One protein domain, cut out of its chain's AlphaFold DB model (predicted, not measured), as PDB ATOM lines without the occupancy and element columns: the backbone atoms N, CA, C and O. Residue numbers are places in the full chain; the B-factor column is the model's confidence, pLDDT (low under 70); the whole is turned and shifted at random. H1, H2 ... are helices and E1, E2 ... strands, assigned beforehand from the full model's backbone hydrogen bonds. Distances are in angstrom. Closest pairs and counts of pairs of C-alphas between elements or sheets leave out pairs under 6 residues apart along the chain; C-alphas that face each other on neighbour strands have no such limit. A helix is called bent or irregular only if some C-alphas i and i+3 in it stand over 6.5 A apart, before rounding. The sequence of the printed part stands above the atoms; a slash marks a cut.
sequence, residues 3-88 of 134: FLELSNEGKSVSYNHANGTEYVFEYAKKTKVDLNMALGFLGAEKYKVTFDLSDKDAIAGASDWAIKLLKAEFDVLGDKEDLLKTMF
ATOM      1  N   PHE A   3     221.419 269.537 265.546       82.94
ATOM      2  CA  PHE A   3     220.224 270.354 265.389       82.94
ATOM      3  C   PHE A   3     219.740 270.865 266.734       82.94
ATOM      4  O   PHE A   3     219.648 270.112 267.705       82.94
ATOM      5  N   LEU A   4     219.369 272.138 266.747       81.50
ATOM      6  CA  LEU A   4     218.667 272.767 267.848       81.50
ATOM      7  C   LEU A   4     217.202 272.946 267.473       81.50
ATOM      8  O   LEU A   4     216.871 273.435 266.390       81.50
ATOM      9  N   GLU A   5     216.334 272.535 268.385       79.81
ATOM     10  CA  GLU A   5     214.891 272.733 268.324       79.81
ATOM     11  C   GLU A   5     214.459 273.446 269.608       79.81
ATOM     12  O   GLU A   5     214.823 273.022 270.702       79.81
ATOM     13  N   LEU A   6     213.719 274.551 269.500       79.75
ATOM     14  CA  LEU A   6     213.220 275.256 270.683       79.75
ATOM     15  C   LEU A   6     212.001 274.520 271.238       79.75
ATOM     16  O   LEU A   6     211.055 274.246 270.499       79.75
ATOM     17  N   SER A   7     212.016 274.219 272.534       73.56
ATOM     18  CA  SER A   7     210.972 273.424 273.187       73.56
ATOM     19  C   SER A   7     209.825 274.258 273.765       73.56
ATOM     20  O   SER A   7     208.764 273.693 274.022       73.56
ATOM     21  N   ASN A   8     209.965 275.579 273.939       65.12
ATOM     22  CA  ASN A   8     208.856 276.461 274.327       65.12
ATOM     23  C   ASN A   8     209.197 277.953 274.126       65.12
ATOM     24  O   ASN A   8     210.366 278.302 274.028       65.12
ATOM     25  N   GLU A   9     208.161 278.803 274.142       62.16
ATOM     26  CA  GLU A   9     208.137 280.277 274.309       62.16
ATOM     27  C   GLU A   9     207.748 281.158 273.116       62.16
ATOM     28  O   GLU A   9     207.588 282.361 273.313       62.16
ATOM     29  N   GLY A  10     207.528 280.632 271.908       66.44
ATOM     30  CA  GLY A  10     207.011 281.442 270.786       66.44
ATOM     31  C   GLY A  10     207.882 282.649 270.395       66.44
ATOM     32  O   GLY A  10     207.452 283.489 269.607       66.44
ATOM     33  N   LYS A  11     209.094 282.753 270.952       72.00
ATOM     34  CA  LYS A  11     210.045 283.846 270.755       72.00
ATOM     35  C   LYS A  11     211.296 283.298 270.090       72.00
ATOM     36  O   LYS A  11     211.804 282.249 270.484       72.00
ATOM     37  N   SER A  12     211.787 284.025 269.093       75.19
ATOM     38  CA  SER A  12     213.106 283.765 268.524       75.19
ATOM     39  C   SER A  12     214.182 284.118 269.545       75.19
ATOM     40  O   SER A  12     214.037 285.097 270.279       75.19
ATOM     41  N   VAL A  13     215.263 283.344 269.578       76.56
ATOM     42  CA  VAL A  13     216.406 283.618 270.456       76.56
ATOM     43  C   VAL A  13     217.649 283.856 269.619       76.56
ATOM     44  O   VAL A  13     217.930 283.085 268.704       76.56
ATOM     45  N   SER A  14     218.393 284.915 269.934       78.38
ATOM     46  CA  SER A  14     219.712 285.158 269.363       78.38
ATOM     47  C   SER A  14     220.814 284.633 270.280       78.38
ATOM     48  O   SER A  14     220.730 284.706 271.507       78.38
ATOM     49  N   TYR A  15     221.857 284.082 269.670       75.06
ATOM     50  CA  TYR A  15     223.063 283.626 270.339       75.06
ATOM     51  C   TYR A  15     224.281 284.232 269.665       75.06
ATOM     52  O   TYR A  15     224.469 284.085 268.458       75.06
ATOM     53  N   ASN A  16     225.129 284.867 270.466       75.44
ATOM     54  CA  ASN A  16     226.389 285.424 270.006       75.44
ATOM     55  C   ASN A  16     227.514 284.435 270.291       75.44
ATOM     56  O   ASN A  16     227.832 284.143 271.443       75.44
ATOM     57  N   HIS A  17     228.112 283.908 269.228       71.00
ATOM     58  CA  HIS A  17     229.275 283.046 269.339       71.00
ATOM     59  C   HIS A  17     230.539 283.885 269.587       71.00
ATOM     60  O   HIS A  17     230.634 285.036 269.163       71.00
ATOM     61  N   ALA A  18     231.540 283.307 270.257       68.19
ATOM     62  CA  ALA A  18     232.751 284.019 270.686       68.19
ATOM     63  C   ALA A  18     233.581 284.621 269.528       68.19
ATOM     64  O   ALA A  18     234.413 285.495 269.751       68.19
ATOM     65  N   ASN A  19     233.346 284.179 268.290       74.62
ATOM     66  CA  ASN A  19     233.947 284.731 267.072       74.62
ATOM     67  C   ASN A  19     233.173 285.932 266.483       74.62
ATOM     68  O   ASN A  19     233.467 286.343 265.364       74.62
ATOM     69  N   GLY A  20     232.157 286.452 267.182       74.69
ATOM     70  CA  GLY A  20     231.315 287.559 266.721       74.69
ATOM     71  C   GLY A  20     230.222 287.162 265.725       74.69
ATOM     72  O   GLY A  20     229.558 288.037 265.178       74.69
ATOM     73  N   THR A  21     230.022 285.864 265.465       76.56
ATOM     74  CA  THR A  21     228.904 285.396 264.633       76.56
ATOM     75  C   THR A  21     227.628 285.340 265.467       76.56
ATOM     76  O   THR A  21     227.572 284.632 266.475       76.56
ATOM     77  N   GLU A  22     226.599 286.064 265.030       79.00
ATOM     78  CA  GLU A  22     225.264 286.002 265.618       79.00
ATOM     79  C   GLU A  22     224.419 284.942 264.905       79.00
ATOM     80  O   GLU A  22     224.319 284.908 263.677       79.00
ATOM     81  N   TYR A  23     223.789 284.076 265.692       76.00
ATOM     82  CA  TYR A  23     222.860 283.062 265.218       76.00
ATOM     83  C   TYR A  23     221.474 283.355 265.773       76.00
ATOM     84  O   TYR A  23     221.305 283.493 266.982       76.00
ATOM     85  N   VAL A  24     220.473 283.402 264.896       78.00
ATOM     86  CA  VAL A  24     219.074 283.609 265.284       78.00
ATOM     87  C   VAL A  24     218.306 282.305 265.102       78.00
ATOM     88  O   VAL A  24     218.201 281.767 263.999       78.00
ATOM     89  N   PHE A  25     217.759 281.796 266.201       81.06
ATOM     90  CA  PHE A  25     216.930 280.601 266.237       81.06
ATOM     91  C   PHE A  25     215.455 280.989 266.243       81.06
ATOM     92  O   PHE A  25     214.964 281.568 267.211       81.06
ATOM     93  N   GLU A  26     214.747 280.667 265.163       78.56
ATOM     94  CA  GLU A  26     213.301 280.876 265.050       78.56
ATOM     95  C   GLU A  26     212.524 279.763 265.765       78.56
ATOM     96  O   GLU A  26     212.873 278.583 265.673       78.56
ATOM     97  N   TYR A  27     211.438 280.130 266.449       75.94
ATOM     98  CA  TYR A  27     210.581 279.182 267.162       75.94
ATOM     99  C   TYR A  27     210.058 278.056 266.251       75.94
ATOM    100  O   TYR A  27     209.701 278.292 265.098       75.94
ATOM    101  N   ALA A  28     209.995 276.831 266.789       69.88
ATOM    102  CA  ALA A  28     209.556 275.607 266.103       69.88
ATOM    103  C   ALA A  28     210.338 275.241 264.820       69.88
ATOM    104  O   ALA A  28     209.975 274.293 264.118       69.88
ATOM    105  N   LYS A  29     211.431 275.950 264.514       78.50
ATOM    106  CA  LYS A  29     212.313 275.641 263.393       78.50
ATOM    107  C   LYS A  29     213.495 274.818 263.879       78.50
ATOM    108  O   LYS A  29     214.159 275.160 264.852       78.50
ATOM    109  N   LYS A  30     213.776 273.733 263.161       82.06
ATOM    110  CA  LYS A  30     214.986 272.937 263.368       82.06
ATOM    111  C   LYS A  30     216.146 273.634 262.681       82.06
ATOM    112  O   LYS A  30     216.179 273.700 261.451       82.06
ATOM    113  N   THR A  31     217.096 274.118 263.468       83.31
ATOM    114  CA  THR A  31     218.269 274.826 262.952       83.31
ATOM    115  C   THR A  31     219.498 273.944 263.086       83.31
ATOM    116  O   THR A  31     219.788 273.438 264.170       83.31
ATOM    117  N   LYS A  32     220.216 273.755 261.974       85.06
ATOM    118  CA  LYS A  32     221.515 273.077 261.959       85.06
ATOM    119  C   LYS A  32     222.576 274.006 262.519       85.06
ATOM    120  O   LYS A  32     222.687 275.140 262.060       85.06
ATOM    121  N   VAL A  33     223.360 273.500 263.454       84.25
ATOM    122  CA  VAL A  33     224.478 274.215 264.061       84.25
ATOM    123  C   VAL A  33     225.679 273.297 264.220       84.25
ATOM    124  O   VAL A  33     225.581 272.068 264.142       84.25
ATOM    125  N   ASP A  34     226.828 273.910 264.458       84.56
ATOM    126  CA  ASP A  34     228.045 273.188 264.787       84.56
ATOM    127  C   ASP A  34     227.948 272.513 266.157       84.56
ATOM    128  O   ASP A  34     227.244 272.973 267.061       84.56
ATOM    129  N   LEU A  35     228.711 271.430 266.326       84.00
ATOM    130  CA  LEU A  35     228.714 270.634 267.551       84.00
ATOM    131  C   LEU A  35     229.017 271.487 268.790       84.00
ATOM    132  O   LEU A  35     228.286 271.422 269.769       84.00
ATOM    133  N   ASN A  36     230.051 272.328 268.736       82.56
ATOM    134  CA  ASN A  36     230.440 273.172 269.870       82.56
ATOM    135  C   ASN A  36     229.322 274.124 270.302       82.56
ATOM    136  O   ASN A  36     229.135 274.361 271.491       82.56
ATOM    137  N   MET A  37     228.561 274.641 269.338       83.75
ATOM    138  CA  MET A  37     227.428 275.507 269.619       83.75
ATOM    139  C   MET A  37     226.284 274.712 270.244       83.75
ATOM    140  O   MET A  37     225.769 275.110 271.281       83.75
ATOM    141  N   ALA A  38     225.934 273.560 269.664       85.94
ATOM    142  CA  ALA A  38     224.916 272.662 270.203       85.94
ATOM    143  C   ALA A  38     225.202 272.249 271.656       85.94
ATOM    144  O   ALA A  38     224.290 272.224 272.477       85.94
ATOM    145  N   LEU A  39     226.470 271.991 271.989       85.75
ATOM    146  CA  LEU A  39     226.902 271.666 273.351       85.75
ATOM    147  C   LEU A  39     226.686 272.813 274.343       85.75
ATOM    148  O   LEU A  39     226.418 272.551 275.509       85.75
ATOM    149  N   GLY A  40     226.753 274.069 273.893       83.44
ATOM    150  CA  GLY A  40     226.438 275.232 274.727       83.44
ATOM    151  C   GLY A  40     224.962 275.323 275.134       83.44
ATOM    152  O   GLY A  40     224.646 275.965 276.130       83.44
ATOM    153  N   PHE A  41     224.065 274.662 274.394       83.38
ATOM    154  CA  PHE A  41     222.632 274.571 274.704       83.38
ATOM    155  C   PHE A  41     222.233 273.233 275.333       83.38
ATOM    156  O   PHE A  41     221.053 273.009 275.608       83.38
ATOM    157  N   LEU A  42     223.190 272.326 275.545       83.62
ATOM    158  CA  LEU A  42     222.931 271.036 276.174       83.62
ATOM    159  C   LEU A  42     222.541 271.255 277.644       83.62
ATOM    160  O   LEU A  42     223.204 272.010 278.353       83.62
ATOM    161  N   GLY A  43     221.436 270.647 278.082       76.38
ATOM    162  CA  GLY A  43     220.872 270.846 279.424       76.38
ATOM    163  C   GLY A  43     220.053 272.134 279.609       76.38
ATOM    164  O   GLY A  43     219.514 272.366 280.690       76.38
ATOM    165  N   ALA A  44     219.913 272.980 278.584       82.00
ATOM    166  CA  ALA A  44     219.079 274.174 278.679       82.00
ATOM    167  C   ALA A  44     217.590 273.819 278.496       82.00
ATOM    168  O   ALA A  44     217.185 273.366 277.432       82.00
ATOM    169  N   GLU A  45     216.747 274.088 279.501       77.94
ATOM    170  CA  GLU A  45     215.335 273.642 279.549       77.94
ATOM    171  C   GLU A  45     214.482 274.041 278.324       77.94
ATOM    172  O   GLU A  45     213.525 273.355 277.958       77.94
ATOM    173  N   LYS A  46     214.834 275.154 277.672       80.62
ATOM    174  CA  LYS A  46     214.110 275.730 276.523       80.62
ATOM    175  C   LYS A  46     214.626 275.263 275.161       80.62
ATOM    176  O   LYS A  46     214.092 275.676 274.128       80.62
ATOM    177  N   TYR A  47     215.648 274.411 275.149       81.62
ATOM    178  CA  TYR A  47     216.256 273.893 273.936       81.62
ATOM    179  C   TYR A  47     216.321 272.378 273.981       81.62
ATOM    180  O   TYR A  47     216.659 271.754 274.980       81.62
ATOM    181  N   LYS A  48     216.037 271.780 272.836       83.69
ATOM    182  CA  LYS A  48     216.258 270.373 272.590       83.69
ATOM    183  C   LYS A  48     217.384 270.244 271.583       83.69
ATOM    184  O   LYS A  48     217.230 270.570 270.405       83.69
ATOM    185  N   VAL A  49     218.515 269.747 272.062       85.50
ATOM    186  CA  VAL A  49     219.643 269.376 271.213       85.50
ATOM    187  C   VAL A  49     219.409 267.963 270.701       85.50
ATOM    188  O   VAL A  49     219.153 267.046 271.479       85.50
ATOM    189  N   THR A  50     219.472 267.776 269.387       85.31
ATOM    190  CA  THR A  50     219.391 266.452 268.764       85.31
ATOM    191  C   THR A  50     220.623 266.213 267.908       85.31
ATOM    192  O   THR A  50     220.981 267.051 267.079       85.31
ATOM    193  N   PHE A  51     221.236 265.048 268.092       85.88
ATOM    194  CA  PHE A  51     222.376 264.587 267.306       85.88
ATOM    195  C   PHE A  51     221.922 263.559 266.274       85.88
ATOM    196  O   PHE A  51     221.067 262.717 266.559       85.88
ATOM    197  N   ASP A  52     222.495 263.617 265.076       84.50
ATOM    198  CA  ASP A  52     222.260 262.642 264.017       84.50
ATOM    199  C   ASP A  52     223.499 261.772 263.755       84.50
ATOM    200  O   ASP A  52     224.587 262.010 264.273       84.50
ATOM    201  N   LEU A  53     223.357 260.734 262.926       83.56
ATOM    202  CA  LEU A  53     224.483 259.851 262.600       83.56
ATOM    203  C   LEU A  53     225.645 260.578 261.898       83.56
ATOM    204  O   LEU A  53     226.762 260.069 261.928       83.56
ATOM    205  N   SER A  54     225.404 261.741 261.282       82.75
ATOM    206  CA  SER A  54     226.460 262.552 260.665       82.75
ATOM    207  C   SER A  54     227.311 263.294 261.703       82.75
ATOM    208  O   SER A  54     228.429 263.696 261.400       82.75
ATOM    209  N   ASP A  55     226.820 263.438 262.938       83.62
ATOM    210  CA  ASP A  55     227.567 264.005 264.065       83.62
ATOM    211  C   ASP A  55     228.549 263.027 264.697       83.62
ATOM    212  O   ASP A  55     229.393 263.439 265.493       83.62
ATOM    213  N   LYS A  56     228.474 261.739 264.344       84.75
ATOM    214  CA  LYS A  56     229.329 260.704 264.925       84.75
ATOM    215  C   LYS A  56     230.811 261.045 264.775       84.75
ATOM    216  O   LYS A  56     231.542 260.960 265.756       84.75
ATOM    217  N   ASP A  57     231.238 261.462 263.585       85.56
ATOM    218  CA  ASP A  57     232.640 261.808 263.323       85.56
ATOM    219  C   ASP A  57     233.043 263.111 264.027       85.56
ATOM    220  O   ASP A  57     234.143 263.216 264.566       85.56
ATOM    221  N   ALA A  58     232.127 264.081 264.110       85.56
ATOM    222  CA  ALA A  58     232.355 265.328 264.838       85.56
ATOM    223  C   ALA A  58     232.529 265.080 266.346       85.56
ATOM    224  O   ALA A  58     233.441 265.629 266.957       85.56
ATOM    225  N   ILE A  59     231.710 264.208 266.942       86.19
ATOM    226  CA  ILE A  59     231.826 263.804 268.350       86.19
ATOM    227  C   ILE A  59     233.064 262.919 268.547       86.19
ATOM    228  O   ILE A  59     233.794 263.082 269.522       86.19
ATOM    229  N   ALA A  60     233.387 262.045 267.590       86.56
ATOM    230  CA  ALA A  60     234.620 261.258 267.601       86.56
ATOM    231  C   ALA A  60     235.888 262.134 267.546       86.56
ATOM    232  O   ALA A  60     236.911 261.759 268.119       86.56
ATOM    233  N   GLY A  61     235.819 263.314 266.928       85.56
ATOM    234  CA  GLY A  61     236.881 264.325 266.910       85.56
ATOM    235  C   GLY A  61     236.765 265.411 267.985       85.56
ATOM    236  O   GLY A  61     237.639 266.269 268.069       85.56
ATOM    237  N   ALA A  62     235.712 265.402 268.809       85.31
ATOM    238  CA  ALA A  62     235.462 266.468 269.776       85.31
ATOM    239  C   ALA A  62     236.489 266.479 270.919       85.31
ATOM    240  O   ALA A  62     237.061 265.437 271.262       85.31
ATOM    241  N   SER A  63     236.678 267.661 271.510       85.56
ATOM    242  CA  SER A  63     237.576 267.901 272.643       85.56
ATOM    243  C   SER A  63     237.120 267.174 273.911       85.56
ATOM    244  O   SER A  63     235.936 266.885 274.088       85.56
ATOM    245  N   ASP A  64     238.040 266.924 274.843       85.62
ATOM    246  CA  ASP A  64     237.731 266.205 276.088       85.62
ATOM    247  C   ASP A  64     236.640 266.888 276.923       85.62
ATOM    248  O   ASP A  64     235.826 266.221 277.561       85.62
ATOM    249  N   TRP A  65     236.573 268.222 276.878       86.25
ATOM    250  CA  TRP A  65     235.513 268.990 277.528       86.25
ATOM    251  C   TRP A  65     234.128 268.670 276.947       86.25
ATOM    252  O   TRP A  65     233.193 268.400 277.702       86.25
ATOM    253  N   ALA A  66     234.013 268.622 275.617       85.19
ATOM    254  CA  ALA A  66     232.780 268.256 274.928       85.19
ATOM    255  C   ALA A  66     232.352 266.820 275.259       85.19
ATOM    256  O   ALA A  66     231.182 266.565 275.543       85.19
ATOM    257  N   ILE A  67     233.308 265.887 275.290       87.69
ATOM    258  CA  ILE A  67     233.049 264.494 275.672       87.69
ATOM    259  C   ILE A  67     232.594 264.398 277.125       87.69
ATOM    260  O   ILE A  67     231.652 263.668 277.413       87.69
ATOM    261  N   LYS A  68     233.203 265.155 278.041       88.12
ATOM    262  CA  LYS A  68     232.808 265.171 279.453       88.12
ATOM    263  C   LYS A  68     231.378 265.683 279.648       88.12
ATOM    264  O   LYS A  68     230.642 265.086 280.428       88.12
ATOM    265  N   LEU A  69     230.984 266.741 278.936       88.19
ATOM    266  CA  LEU A  69     229.608 267.249 278.962       88.19
ATOM    267  C   LEU A  69     228.612 266.218 278.435       88.19
ATOM    268  O   LEU A  69     227.629 265.920 279.103       88.19
ATOM    269  N   LEU A  70     228.895 265.627 277.273       87.75
ATOM    270  CA  LEU A  70     228.041 264.590 276.699       87.75
ATOM    271  C   LEU A  70     227.948 263.361 277.614       87.75
ATOM    272  O   LEU A  70     226.870 262.807 277.788       87.75
ATOM    273  N   LYS A  71     229.045 262.951 278.255       89.06
ATOM    274  CA  LYS A  71     229.026 261.867 279.247       89.06
ATOM    275  C   LYS A  71     228.126 262.188 280.440       89.06
ATOM    276  O   LYS A  71     227.420 261.296 280.891       89.06
ATOM    277  N   ALA A  72     228.141 263.428 280.931       87.56
ATOM    278  CA  ALA A  72     227.279 263.852 282.034       87.56
ATOM    279  C   ALA A  72     225.795 263.882 281.631       87.56
ATOM    280  O   ALA A  72     224.955 263.417 282.390       87.56
ATOM    281  N   GLU A  73     225.482 264.370 280.429       85.38
ATOM    282  CA  GLU A  73     224.100 264.465 279.938       85.38
ATOM    283  C   GLU A  73     223.485 263.088 279.638       85.38
ATOM    284  O   GLU A  73     222.313 262.844 279.914       85.38
ATOM    285  N   PHE A  74     224.275 262.172 279.072       83.81
ATOM    286  CA  PHE A  74     223.825 260.827 278.697       83.81
ATOM    287  C   PHE A  74     224.107 259.765 279.775       83.81
ATOM    288  O   PHE A  74     223.920 258.579 279.510       83.81
ATOM    289  N   ASP A  75     224.561 260.181 280.963       85.94
ATOM    290  CA  ASP A  75     224.928 259.323 282.101       85.94
ATOM    291  C   ASP A  75     225.868 258.159 281.721       85.94
ATOM    292  O   ASP A  75     225.701 256.999 282.104       85.94
ATOM    293  N   VAL A  76     226.884 258.462 280.905       87.44
ATOM    294  CA  VAL A  76     227.861 257.477 280.429       87.44
ATOM    295  C   VAL A  76     229.132 257.559 281.264       87.44
ATOM    296  O   VAL A  76     229.885 258.527 281.189       87.44
ATOM    297  N   LEU A  77     229.430 256.496 282.012       79.81
ATOM    298  CA  LEU A  77     230.659 256.389 282.809       79.81
ATOM    299  C   LEU A  77     231.877 255.903 281.996       79.81
ATOM    300  O   LEU A  77     233.011 256.219 282.361       79.81
ATOM    301  N   GLY A  78     231.645 255.200 280.881       83.00
ATOM    302  CA  GLY A  78     232.672 254.568 280.036       83.00
ATOM    303  C   GLY A  78     233.469 255.520 279.139       83.00
ATOM    304  O   GLY A  78     233.395 256.741 279.268       83.00
ATOM    305  N   ASP A  79     234.254 254.977 278.218       84.25
ATOM    306  CA  ASP A  79     235.135 255.779 277.370       84.25
ATOM    307  C   ASP A  79     234.374 256.506 276.253       84.25
ATOM    308  O   ASP A  79     233.168 256.342 276.054       84.25
ATOM    309  N   LYS A  80     235.091 257.328 275.481       84.44
ATOM    310  CA  LYS A  80     234.543 258.034 274.311       84.44
ATOM    311  C   LYS A  80     233.811 257.092 273.348       84.44
ATOM    312  O   LYS A  80     232.790 257.456 272.768       84.44
ATOM    313  N   GLU A  81     234.308 255.869 273.200       85.38
ATOM    314  CA  GLU A  81     233.678 254.834 272.385       85.38
ATOM    315  C   GLU A  81     232.334 254.371 272.956       85.38
ATOM    316  O   GLU A  81     231.405 254.115 272.191       85.38
ATOM    317  N   ASP A  82     232.197 254.293 274.279       86.62
ATOM    318  CA  ASP A  82     230.944 253.918 274.938       86.62
ATOM    319  C   ASP A  82     229.918 255.042 274.865       86.62
ATOM    320  O   ASP A  82     228.738 254.774 274.629       86.62
ATOM    321  N   LEU A  83     230.365 256.298 274.942       87.75
ATOM    322  CA  LEU A  83     229.516 257.450 274.646       87.75
ATOM    323  C   LEU A  83     228.976 257.360 273.213       87.75
ATOM    324  O   LEU A  83     227.768 257.447 273.004       87.75
ATOM    325  N   LEU A  84     229.846 257.115 272.227       86.94
ATOM    326  CA  LEU A  84     229.438 256.986 270.826       86.94
ATOM    327  C   LEU A  84     228.488 255.804 270.599       86.94
ATOM    328  O   LEU A  84     227.547 255.938 269.825       86.94
ATOM    329  N   LYS A  85     228.693 254.660 271.263       87.00
ATOM    330  CA  LYS A  85     227.766 253.514 271.194       87.00
ATOM    331  C   LYS A  85     226.417 253.821 271.845       87.00
ATOM    332  O   LYS A  85     225.403 253.308 271.382       87.00
ATOM    333  N   THR A  86     226.409 254.629 272.901       86.81
ATOM    334  CA  THR A  86     225.193 255.011 273.629       86.81
ATOM    335  C   THR A  86     224.380 256.035 272.840       86.81
ATOM    336  O   THR A  86     223.177 255.860 272.669       86.81
ATOM    337  N   MET A  87     225.036 257.064 272.292       83.06
ATOM    338  CA  MET A  87     224.397 258.104 271.475       83.06
ATOM    339  C   MET A  87     224.035 257.608 270.071       83.06
ATOM    340  O   MET A  87     222.975 257.937 269.541       83.06
ATOM    341  N   PHE A  88     224.901 256.791 269.467       84.06
ATOM    342  CA  PHE A  88     224.731 256.223 268.129       84.06
ATOM    343  C   PHE A  88     224.802 254.700 268.190       84.06
ATOM    344  O   PHE A  88     225.758 254.097 267.680       84.06
TER     345      PHE A  88
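This is residues 3 to 88 of the 134 residues of an uncharacterized protein of Maricaulis sp (UniProt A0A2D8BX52). Three parts follow one another along the longest axis: the hairpin E2 and E3 at one end, a small sheet of E4, E1 and E5 with the short helix H1 over one of its faces in the middle, and the helices H2, H3 and H4 at the other end. The three end helices form a small group in which H4 meets both H2 and H3, and H1 meets H3 from the side of the sheet. The printed part has 86 residues, with four named helices and five named strands in the order E1, E2, E3, E4, H1, E5, H2, H3, H4; the larger sheet runs E4, E1, E5, antiparallel throughout, and the class is mixed, helices and strands. The whole is compact, with a radius of gyration of the C-alphas of 13.4 A and spans of 38 by 27 by 20 A.

E1, residues 3 to 6, is the inner strand between E4, residues 31 to 33, and E5, residues 47 to 50. E1 and E5 are antiparallel at 154 degrees, with N 3 and O 50 3.0 A apart and N 48 and O 5 2.8 A apart, both within hydrogen-bond range. E4 and E1 are antiparallel at 133 degrees, with N 4 and O 31 at 2.9 A, within hydrogen-bond range. E2, residues 13 to 16, and E3, residues 22 to 25, form an antiparallel hairpin at 158 degrees, with N 15 and O 23 at 2.8 A, within hydrogen-bond range. The closest C-alphas of E3 and E4, those of Phe 25 and Thr 31, are 6.8 A apart. H1, residues 35 to 40, is on the sheet at a height over the sheet of 8.2 A, over E1 and along the strands, at 7 degrees to E1 on the local plane. E4, H1 and E5 form a split strand-helix-strand unit, two strands running the same way with E1 between them in the sheet, and its crossover is right-handed. H1 only just touches H2, residues 53 to 60, with 3 pairs of C-alphas within 8 A, the closest being Leu 35 and Ala 58 at 7.0 A. H1 touches H3, residues 64 to 73, at a steep tilt of 58 degrees, the same way; their closest C-alphas, Leu 39 and Ala 66, are 7.0 A apart. H4, residues 80 to 87, touches H2 at a shallow tilt of 23 degrees, opposite ways, closest at the C-alphas of Lys 56 and Leu 84, 7.0 A. H4 touches H3 at a tilt of 37 degrees, only just steep, closest at the C-alphas of Lys 71 and Leu 83, 6.4 A. H1 and H4 are apart. In H1, H3 and H4 each O i to N i+4 pair is within hydrogen-bond range; in H2 it is 2 of 4.

E1 begins at C-alpha 3 (220.224, 270.354, 265.389). H2 is only just irregular, with C-alphas 54 and 57 6.8 A apart, and measures 11.4 A. H3 measures 14.3 A and H4 10.5 A, ending at C-alpha 87 (224.397, 258.104, 271.475).

The C-alphas of Gly 10 and Asp 79, the two farthest apart, are 38.6 A apart. The printed part has no cut and no long link. The mean pLDDT of the printed part is 81.7, and residues 8 to 10, 18 and 28 are under 70.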